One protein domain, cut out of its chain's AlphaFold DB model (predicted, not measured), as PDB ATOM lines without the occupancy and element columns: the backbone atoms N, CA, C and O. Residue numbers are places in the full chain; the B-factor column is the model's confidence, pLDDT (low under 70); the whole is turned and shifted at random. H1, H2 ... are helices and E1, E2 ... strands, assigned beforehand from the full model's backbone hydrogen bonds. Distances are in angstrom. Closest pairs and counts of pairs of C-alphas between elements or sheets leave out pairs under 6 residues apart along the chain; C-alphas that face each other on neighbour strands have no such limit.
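Overview. This is residues 8 to 79 of the 187 residues of an uncharacterized protein of marine sediment metagenome (UniProt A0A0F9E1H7). The domain is a single twisted sheet of five strands, drawn out along the strands' length, with one short helix, H1, beside the strands at the end of E2. A long loop, residues 13 to 28, leads back from the end of E1 to the start of E2, and the other side of the sheet is a meander, E3 E4 E5, each strand the antiparallel neighbour of the one before. The printed part has 72 residues, with one named helix and five named strands along the chain as E1 E2 H1 E3 E4 E5; the sheet is mixed, in the order E1 E2 E3 E4 E5. The class is mostly strand, though under half of the residues are in named elements. The whole is only just compact, close to loose, with a radius of gyration of the C-alphas of 13.2 A, and elongated, spanning 42 by 21 by 18 A.

Along the chain. E1 is residues 8 to 12, 13.6 A long, and begins at C-alpha 8 (2.940, 91.894, 8.330). E2 is residues 29 to 34, 16.9 A, and H1 is residues 35 to 39. E3, residues 45 to 52, is the longest strand at 21.5 A, beginning at C-alpha 45 (13.215, 109.745, 16.419). E4 is residues 61 to 65, 13.4 A. E5 is residues 75 to 78, and ends at C-alpha 78 (1.117, 111.314, 9.942).

Arrangement. E1, an edge strand, is parallel to E2 at 17 degrees, with N 10 and O 31 3.0 A apart, within hydrogen-bond range. E2 and E3 are antiparallel at 168 degrees, with N 32 and O 49 at 2.9 A. E3 and E4 form a hairpin at 160 degrees, with N 63 and O 48 at 2.9 A. E4 and E5 form another at 149 degrees, with N 62 and O 77 at 2.9 A. From edge to edge the strands' lines turn by 72 degrees. H1 is on the sheet at a height of 5.2 A, over none of the strands; its closest C-alphas to E3 are those of Ala 37 and Phe 47, 5.0 A apart. In H1 every O i to N i+4 pair is within hydrogen-bond range. E1 is apart from E4 and E5, and E2 from E5.

Size, cuts and confidence. The two C-alphas farthest apart are those of Gly 25 and Ala 70, 42.8 A. The printed part has no cut. The link from E1 to E2, 16 residues, is long. Mean pLDDT of the printed part is 87.0; residues 67 to 72 are under 70.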
ATOM      1  N   GLN A   8       1.533  92.218   8.531       87.31
ATOM      2  CA  GLN A   8       2.940  91.894   8.330       87.31
ATOM      3  C   GLN A   8       3.802  92.860   9.149       87.31
ATOM      4  O   GLN A   8       3.684  94.077   9.018       87.31
ATOM      5  N   SER A   9       4.653  92.315  10.021       92.12
ATOM      6  CA  SER A   9       5.496  93.097  10.931       92.12
ATOM      7  C   SER A   9       6.983  92.821  10.725       92.12
ATOM      8  O   SER A   9       7.357  91.682  10.437       92.12
ATOM      9  N   GLY A  10       7.837  93.822  10.941       91.44
ATOM     10  CA  GLY A  10       9.289  93.662  10.851       91.44
ATOM     11  C   GLY A  10      10.083  94.729  11.602       91.44
ATOM     12  O   GLY A  10       9.523  95.664  12.173       91.44
ATOM     13  N   ARG A  11      11.410  94.580  11.591       92.12
ATOM     14  CA  ARG A  11      12.358  95.536  12.174       92.12
ATOM     15  C   ARG A  11      13.442  95.903  11.172       92.12
ATOM     16  O   ARG A  11      13.750  95.103  10.292       92.12
ATOM     17  N   PHE A  12      14.018  97.092  11.309       91.06
ATOM     18  CA  PHE A  12      15.143  97.539  10.489       91.06
ATOM     19  C   PHE A  12      16.098  98.455  11.257       91.06
ATOM     20  O   PHE A  12      15.723  99.098  12.238       91.06
ATOM     21  N   THR A  13      17.321  98.554  10.744       91.75
ATOM     22  CA  THR A  13      18.308  99.572  11.119       91.75
ATOM     23  C   THR A  13      18.310 100.639  10.033       91.75
ATOM     24  O   THR A  13      18.491 100.323   8.856       91.75
ATOM     25  N   SER A  14      18.078 101.896  10.406       87.81
ATOM     26  CA  SER A  14      18.044 102.990   9.432       87.81
ATOM     27  C   SER A  14      19.447 103.332   8.928       87.81
ATOM     28  O   SER A  14      20.364 103.523   9.723       87.81
ATOM     29  N   ASP A  15      19.597 103.475   7.612       89.94
ATOM     30  CA  ASP A  15      20.808 103.993   6.959       89.94
ATOM     31  C   ASP A  15      20.553 105.287   6.162       89.94
ATOM     32  O   ASP A  15      21.407 105.740   5.401       89.94
ATOM     33  N   GLY A  16      19.368 105.885   6.327       86.50
ATOM     34  CA  GLY A  16      18.972 107.111   5.631       86.50
ATOM     35  C   GLY A  16      18.635 106.935   4.146       86.50
ATOM     36  O   GLY A  16      18.457 107.936   3.456       86.50
ATOM     37  N   THR A  17      18.531 105.701   3.639       86.62
ATOM     38  CA  THR A  17      18.153 105.427   2.244       86.62
ATOM     39  C   THR A  17      16.788 104.749   2.132       86.62
ATOM     40  O   THR A  17      16.363 104.012   3.022       86.62
ATOM     41  N   ASN A  18      16.095 104.972   1.011       85.19
ATOM     42  CA  ASN A  18      14.817 104.318   0.731       85.19
ATOM     43  C   ASN A  18      15.004 102.803   0.589       85.19
ATOM     44  O   ASN A  18      15.890 102.344  -0.137       85.19
ATOM     45  N   LYS A  19      14.127 102.032   1.234       86.44
ATOM     46  CA  LYS A  19      14.122 100.565   1.181       86.44
ATOM     47  C   LYS A  19      12.883 100.049   0.467       86.44
ATOM     48  O   LYS A  19      11.834 100.686   0.487       86.44
ATOM     49  N   ARG A  20      13.016  98.883  -0.164       86.88
ATOM     50  CA  ARG A  20      11.883  98.103  -0.669       86.88
ATOM     51  C   ARG A  20      11.586  96.999   0.327       86.88
ATOM     52  O   ARG A  20      12.514  96.371   0.829       86.88
ATOM     53  N   LEU A  21      10.306  96.816   0.615       85.69
ATOM     54  CA  LEU A  21       9.817  95.756   1.475       85.69
ATOM     55  C   LEU A  21       8.960  94.832   0.620       85.69
ATOM     56  O   LEU A  21       7.936  95.262   0.092       85.69
ATOM     57  N   ASP A  22       9.395  93.586   0.492       84.44
ATOM     58  CA  ASP A  22       8.668  92.586  -0.276       84.44
ATOM     59  C   ASP A  22       7.593  91.961   0.610       84.44
ATOM     60  O   ASP A  22       7.853  91.426   1.694       84.44
ATOM     61  N   LEU A  23       6.353  92.080   0.154       83.62
ATOM     62  CA  LEU A  23       5.163  91.690   0.896       83.62
ATOM     63  C   LEU A  23       4.399  90.646   0.087       83.62
ATOM     64  O   LEU A  23       4.475  90.599  -1.141       83.62
ATOM     65  N   ARG A  24       3.650  89.791   0.780       80.25
ATOM     66  CA  ARG A  24       2.720  88.875   0.106       80.25
ATOM     67  C   ARG A  24       1.598  89.686  -0.534       80.25
ATOM     68  O   ARG A  24       1.237  90.722  -0.003       80.25
ATOM     69  N   GLY A  25       1.017  89.220  -1.637       80.06
ATOM     70  CA  GLY A  25      -0.001  89.982  -2.378       80.06
ATOM     71  C   GLY A  25      -1.317  90.269  -1.630       80.06
ATOM     72  O   GLY A  25      -2.180  90.932  -2.190       80.06
ATOM     73  N   ASP A  26      -1.495  89.771  -0.404       83.19
ATOM     74  CA  ASP A  26      -2.735  89.808   0.379       83.19
ATOM     75  C   ASP A  26      -2.608  90.523   1.739       83.19
ATOM     76  O   ASP A  26      -3.433  90.312   2.628       83.19
ATOM     77  N   PHE A  27      -1.582  91.354   1.939       86.00
ATOM     78  CA  PHE A  27      -1.443  92.113   3.184       86.00
ATOM     79  C   PHE A  27      -2.384  93.328   3.226       86.00
ATOM     80  O   PHE A  27      -2.525  94.066   2.252       86.00
ATOM     81  N   ASP A  28      -2.974  93.580   4.394       91.31
ATOM     82  CA  ASP A  28      -3.822  94.758   4.621       91.31
ATOM     83  C   ASP A  28      -3.091  95.842   5.415       91.31
ATOM     84  O   ASP A  28      -3.403  97.029   5.301       91.31
ATOM     85  N   HIS A  29      -2.140  95.432   6.259       93.19
ATOM     86  CA  HIS A  29      -1.472  96.294   7.222       93.19
ATOM     87  C   HIS A  29       0.002  95.923   7.367       93.19
ATOM     88  O   HIS A  29       0.343  94.747   7.527       93.19
ATOM     89  N   ILE A  30       0.862  96.941   7.378       94.50
ATOM     90  CA  ILE A  30       2.275  96.801   7.722       94.50
ATOM     91  C   ILE A  30       2.616  97.582   8.974       94.50
ATOM     92  O   ILE A  30       2.163  98.711   9.165       94.50
ATOM     93  N   GLU A  31       3.483  96.978   9.777       95.44
ATOM     94  CA  GLU A  31       4.102  97.592  10.937       95.44
ATOM     95  C   GLU A  31       5.612  97.365  10.890       95.44
ATOM     96  O   GLU A  31       6.081  96.235  10.776       95.44
ATOM     97  N   VAL A  32       6.394  98.437  10.977       94.31
ATOM     98  CA  VAL A  32       7.853  98.334  10.952       94.31
ATOM     99  C   VAL A  32       8.452  99.145  12.094       94.31
ATOM    100  O   VAL A  32       8.087 100.305  12.289       94.31
ATOM    101  N   GLU A  33       9.381  98.546  12.838       94.88
ATOM    102  CA  GLU A  33      10.105  99.202  13.930       94.88
ATOM    103  C   GLU A  33      11.558  99.519  13.535       94.88
ATOM    104  O   GLU A  33      12.261  98.678  12.976       94.88
ATOM    105  N   ASN A  34      12.024 100.728  13.844       92.75
ATOM    106  CA  ASN A  34      13.406 101.164  13.645       92.75
ATOM    107  C   ASN A  34      14.214 100.951  14.931       92.75
ATOM    108  O   ASN A  34      14.059 101.698  15.904       92.75
ATOM    109  N   GLU A  35      15.108  99.964  14.929       91.94
ATOM    110  CA  GLU A  35      15.908  99.604  16.106       91.94
ATOM    111  C   GLU A  35      16.880 100.716  16.508       91.94
ATOM    112  O   GLU A  35      17.083 100.949  17.701       91.94
ATOM    113  N   THR A  36      17.416 101.467  15.539       89.44
ATOM    114  CA  THR A  36      18.308 102.608  15.797       89.44
ATOM    115  C   THR A  36      17.607 103.677  16.631       89.44
ATOM    116  O   THR A  36      18.174 104.193  17.592       89.44
ATOM    117  N   ALA A  37      16.350 103.980  16.298       89.38
ATOM    118  CA  ALA A  37      15.549 104.955  17.029       89.38
ATOM    119  C   ALA A  37      15.091 104.427  18.395       89.38
ATOM    120  O   ALA A  37      15.024 105.190  19.359       89.38
ATOM    121  N   LEU A  38      14.815 103.123  18.501       85.75
ATOM    122  CA  LEU A  38      14.356 102.492  19.739       85.75
ATOM    123  C   LEU A  38      15.386 102.625  20.876       85.75
ATOM    124  O   LEU A  38      15.021 102.931  22.017       85.75
ATOM    125  N   ILE A  39      16.671 102.428  20.560       85.00
ATOM    126  CA  ILE A  39      17.777 102.473  21.533       85.00
ATOM    127  C   ILE A  39      18.323 103.888  21.780       85.00
ATOM    128  O   ILE A  39      19.084 104.092  22.727       85.00
ATOM    129  N   GLN A  40      17.948 104.871  20.958       83.38
ATOM    130  CA  GLN A  40      18.437 106.241  21.080       83.38
ATOM    131  C   GLN A  40      17.772 106.982  22.254       83.38
ATOM    132  O   GLN A  40      16.597 106.784  22.581       83.38
ATOM    133  N   THR A  41      18.557 107.833  22.924       79.19
ATOM    134  CA  THR A  41      18.153 108.548  24.150       79.19
ATOM    135  C   THR A  41      18.170 110.075  24.020       79.19
ATOM    136  O   THR A  41      17.584 110.753  24.859       79.19
ATOM    137  N   GLY A  42      18.822 110.621  22.986       78.88
ATOM    138  CA  GLY A  42      19.119 112.057  22.877       78.88
ATOM    139  C   GLY A  42      18.400 112.822  21.765       78.88
ATOM    140  O   GLY A  42      18.681 114.004  21.586       78.88
ATOM    141  N   SER A  43      17.531 112.189  20.974       84.00
ATOM    142  CA  SER A  43      16.823 112.874  19.881       84.00
ATOM    143  C   SER A  43      15.447 112.279  19.646       84.00
ATOM    144  O   SER A  43      15.262 111.075  19.829       84.00
ATOM    145  N   ASP A  44      14.530 113.127  19.186       86.00
ATOM    146  CA  ASP A  44      13.185 112.729  18.793       86.00
ATOM    147  C   ASP A  44      13.260 111.944  17.488       86.00
ATOM    148  O   ASP A  44      13.462 112.516  16.415       86.00
ATOM    149  N   LEU A  45      13.139 110.621  17.579       88.56
ATOM    150  CA  LEU A  45      13.215 109.745  16.419       88.56
ATOM    151  C   LEU A  45      11.969 108.882  16.275       88.56
ATOM    152  O   LEU A  45      11.415 108.343  17.236       88.56
ATOM    153  N   ALA A  46      11.568 108.733  15.018       91.44
ATOM    154  CA  ALA A  46      10.539 107.811  14.594       91.44
ATOM    155  C   ALA A  46      11.014 106.365  14.795       91.44
ATOM    156  O   ALA A  46      11.973 105.927  14.152       91.44
ATOM    157  N   PHE A  47      10.345 105.633  15.687       92.38
ATOM    158  CA  PHE A  47      10.726 104.263  16.039       92.38
ATOM    159  C   PHE A  47       9.731 103.213  15.551       92.38
ATOM    160  O   PHE A  47      10.116 102.062  15.400       92.38
ATOM    161  N   LYS A  48       8.475 103.583  15.289       94.88
ATOM    162  CA  LYS A  48       7.466 102.678  14.735       94.88
ATOM    163  C   LYS A  48       6.722 103.373  13.610       94.88
ATOM    164  O   LYS A  48       6.428 104.564  13.688       94.88
ATOM    165  N   PHE A  49       6.435 102.613  12.565       95.50
ATOM    166  CA  PHE A  49       5.764 103.069  11.362       95.50
ATOM    167  C   PHE A  49       4.654 102.085  11.027       95.50
ATOM    168  O   PHE A  49       4.871 100.877  11.083       95.50
ATOM    169  N   THR A  50       3.480 102.587  10.655       96.38
ATOM    170  CA  THR A  50       2.397 101.734  10.162       96.38
ATOM    171  C   THR A  50       1.785 102.298   8.905       96.38
ATOM    172  O   THR A  50       1.624 103.516   8.780       96.38
ATOM    173  N   TRP A  51       1.319 101.405   8.052       95.62
ATOM    174  CA  TRP A  51       0.550 101.747   6.870       95.62
ATOM    175  C   TRP A  51      -0.488 100.668   6.601       95.62
ATOM    176  O   TRP A  51      -0.335  99.523   7.023       95.62
ATOM    177  N   GLN A  52      -1.564 101.047   5.926       94.38
ATOM    178  CA  GLN A  52      -2.634 100.133   5.548       94.38
ATOM    179  C   GLN A  52      -3.020 100.349   4.088       94.38
ATOM    180  O   GLN A  52      -2.973 101.481   3.594       94.38
ATOM    181  N   LEU A  53      -3.450  99.273   3.433       90.81
ATOM    182  CA  LEU A  53      -3.889  99.315   2.046       90.81
ATOM    183  C   LEU A  53      -5.018 100.341   1.863       90.81
ATOM    184  O   LEU A  53      -5.960 100.413   2.653       90.81
ATOM    185  N   GLY A  54      -4.896 101.170   0.826       90.44
ATOM    186  CA  GLY A  54      -5.831 102.260   0.537       90.44
ATOM    187  C   GLY A  54      -5.499 103.599   1.206       90.44
ATOM    188  O   GLY A  54      -6.193 104.584   0.949       90.44
ATOM    189  N   GLN A  55      -4.442 103.687   2.022       91.69
ATOM    190  CA  GLN A  55      -3.866 104.993   2.358       91.69
ATOM    191  C   GLN A  55      -3.255 105.645   1.112       91.69
ATOM    192  O   GLN A  55      -2.719 104.963   0.244       91.69
ATOM    193  N   THR A  56      -3.336 106.975   1.034       92.19
ATOM    194  CA  THR A  56      -2.700 107.756  -0.036       92.19
ATOM    195  C   THR A  56      -1.201 107.466  -0.098       92.19
ATOM    196  O   THR A  56      -0.551 107.392   0.947       92.19
ATOM    197  N   ASP A  57      -0.656 107.348  -1.309       88.69
ATOM    198  CA  ASP A  57       0.776 107.141  -1.518       88.69
ATOM    199  C   ASP A  57       1.625 108.213  -0.823       88.69
ATOM    200  O   ASP A  57       1.246 109.383  -0.696       88.69
ATOM    201  N   GLY A  58       2.780 107.781  -0.323       90.81
ATOM    202  CA  GLY A  58       3.713 108.615   0.420       90.81
ATOM    203  C   GLY A  58       3.241 108.953   1.835       90.81
ATOM    204  O   GLY A  58       3.820 109.837   2.457       90.81
ATOM    205  N   ARG A  59       2.210 108.284   2.369       93.56
ATOM    206  CA  ARG A  59       1.715 108.482   3.744       93.56
ATOM    207  C   ARG A  59       1.998 107.275   4.632       93.56
ATOM    208  O   ARG A  59       2.483 106.242   4.193       93.56
ATOM    209  N   GLY A  60       1.711 107.441   5.917       94.12
ATOM    210  CA  GLY A  60       1.799 106.426   6.961       94.12
ATOM    211  C   GLY A  60       1.621 107.089   8.322       94.12
ATOM    212  O   GLY A  60       1.695 108.317   8.422       94.12
ATOM    213  N   ASN A  61       1.386 106.298   9.361       95.31
ATOM    214  CA  ASN A  61       1.467 106.791  10.733       95.31
ATOM    215  C   ASN A  61       2.863 106.513  11.276       95.31
ATOM    216  O   ASN A  61       3.451 105.468  10.992       95.31
ATOM    217  N   VAL A  62       3.371 107.450  12.061       95.44
ATOM    218  CA  VAL A  62       4.675 107.366  12.701       95.44
ATOM    219  C   VAL A  62       4.528 107.629  14.191       95.44
ATOM    220  O   VAL A  62       3.817 108.545  14.606       95.44
ATOM    221  N   TRP A  63       5.205 106.804  14.980       94.44
ATOM    222  CA  TRP A  63       5.341 106.973  16.413       94.44
ATOM    223  C   TRP A  63       6.746 107.467  16.696       94.44
ATOM    224  O   TRP A  63       7.734 106.812  16.343       94.44
ATOM    225  N   THR A  64       6.816 108.620  17.345       92.00
ATOM    226  CA  THR A  64       8.071 109.251  17.730       92.00
ATOM    227  C   THR A  64       8.235 109.133  19.233       92.00
ATOM    228  O   THR A  64       7.306 109.396  20.004       92.00
ATOM    229  N   LYS A  65       9.431 108.716  19.629       83.88
ATOM    230  CA  LYS A  65       9.896 108.748  21.010       83.88
ATOM    231  C   LYS A  65      10.554 110.105  21.238       83.88
ATOM    232  O   LYS A  65      11.415 110.464  20.437       83.88
ATOM    233  N   LEU A  66      10.152 110.855  22.263       75.88
ATOM    234  CA  LEU A  66      10.758 112.148  22.574       75.88
ATOM    235  C   LEU A  66      12.005 111.951  23.444       75.88
ATOM    236  O   LEU A  66      11.965 111.368  24.528       75.88
ATOM    237  N   GLY A  67      13.147 112.438  22.967       69.38
ATOM    238  CA  GLY A  67      14.421 112.318  23.666       69.38
ATOM    239  C   GLY A  67      14.451 113.127  24.968       69.38
ATOM    240  O   GLY A  67      13.991 114.263  25.025       69.38
ATOM    241  N   ALA A  68      15.062 112.557  26.012       66.25
ATOM    242  CA  ALA A  68      15.466 113.233  27.255       66.25
ATOM    243  C   ALA A  68      14.385 113.973  28.083       66.25
ATOM    244  O   ALA A  68      14.737 114.788  28.940       66.25
ATOM    245  N   VAL A  69      13.094 113.673  27.915       66.81
ATOM    246  CA  VAL A  69      12.025 114.223  28.772       66.81
ATOM    247  C   VAL A  69      11.593 113.218  29.841       66.81
ATOM    248  O   VAL A  69      11.333 112.049  29.559       66.81
ATOM    249  N   ALA A  70      11.482 113.675  31.092       60.88
ATOM    250  CA  ALA A  70      10.810 112.904  32.134       60.88
ATOM    251  C   ALA A  70       9.329 112.750  31.743       60.88
ATOM    252  O   ALA A  70       8.641 113.755  31.571       60.88
ATOM    253  N   ASN A  71       8.850 111.506  31.621       66.81
ATOM    254  CA  ASN A  71       7.536 111.134  31.070       66.81
ATOM    255  C   ASN A  71       7.413 111.278  29.543       66.81
ATOM    256  O   ASN A  71       6.439 111.861  29.080       66.81
ATOM    257  N   ASP A  72       8.381 110.735  28.797       64.19
ATOM    258  CA  ASP A  72       8.396 110.551  27.334       64.19
ATOM    259  C   ASP A  72       7.018 110.121  26.775       64.19
ATOM    260  O   ASP A  72       6.657 108.937  26.834       64.19
ATOM    261  N   PRO A  73       6.185 111.070  26.305       74.25
ATOM    262  CA  PRO A  73       4.868 110.742  25.805       74.25
ATOM    263  C   PRO A  73       5.015 110.245  24.369       74.25
ATOM    264  O   PRO A  73       5.555 110.938  23.510       74.25
ATOM    265  N   LEU A  74       4.479 109.061  24.082       78.50
ATOM    266  CA  LEU A  74       4.395 108.574  22.710       78.50
ATOM    267  C   LEU A  74       3.551 109.542  21.877       78.50
ATOM    268  O   LEU A  74       2.355 109.707  22.127       78.50
ATOM    269  N   THR A  75       4.170 110.163  20.876       86.31
ATOM    270  CA  THR A  75       3.456 111.009  19.917       86.31
ATOM    271  C   THR A  75       3.175 110.227  18.649       86.31
ATOM    272  O   THR A  75       4.021 109.476  18.165       86.31
ATOM    273  N   VAL A  76       1.964 110.399  18.120       89.31
ATOM    274  CA  VAL A  76       1.549 109.827  16.840       89.31
ATOM    275  C   VAL A  76       1.351 110.968  15.863       89.31
ATOM    276  O   VAL A  76       0.594 111.899  16.137       89.31
ATOM    277  N   ALA A  77       2.019 110.884  14.723       92.44
ATOM    278  CA  ALA A  77       1.864 111.825  13.627       92.44
ATOM    279  C   ALA A  77       1.620 111.076  12.315       92.44
ATOM    280  O   ALA A  77       1.880 109.878  12.196       92.44
ATOM    281  N   GLN A  78       1.125 111.799  11.314       93.75
ATOM    282  CA  GLN A  78       1.117 111.314   9.942       93.75
ATOM    283  C   GLN A  78       2.414 111.745   9.257       93.75
ATOM    284  O   GLN A  78       2.843 112.892   9.391       93.75
ATOM    285  N   ILE A  79       3.016 110.842   8.488       91.25
ATOM    286  CA  ILE A  79       4.163 111.164   7.642       91.25
ATOM    287  C   ILE A  79       3.722 112.191   6.583       91.25
ATOM    288  O   ILE A  79       2.604 112.130   6.044       91.25
TER     289      ILE A  79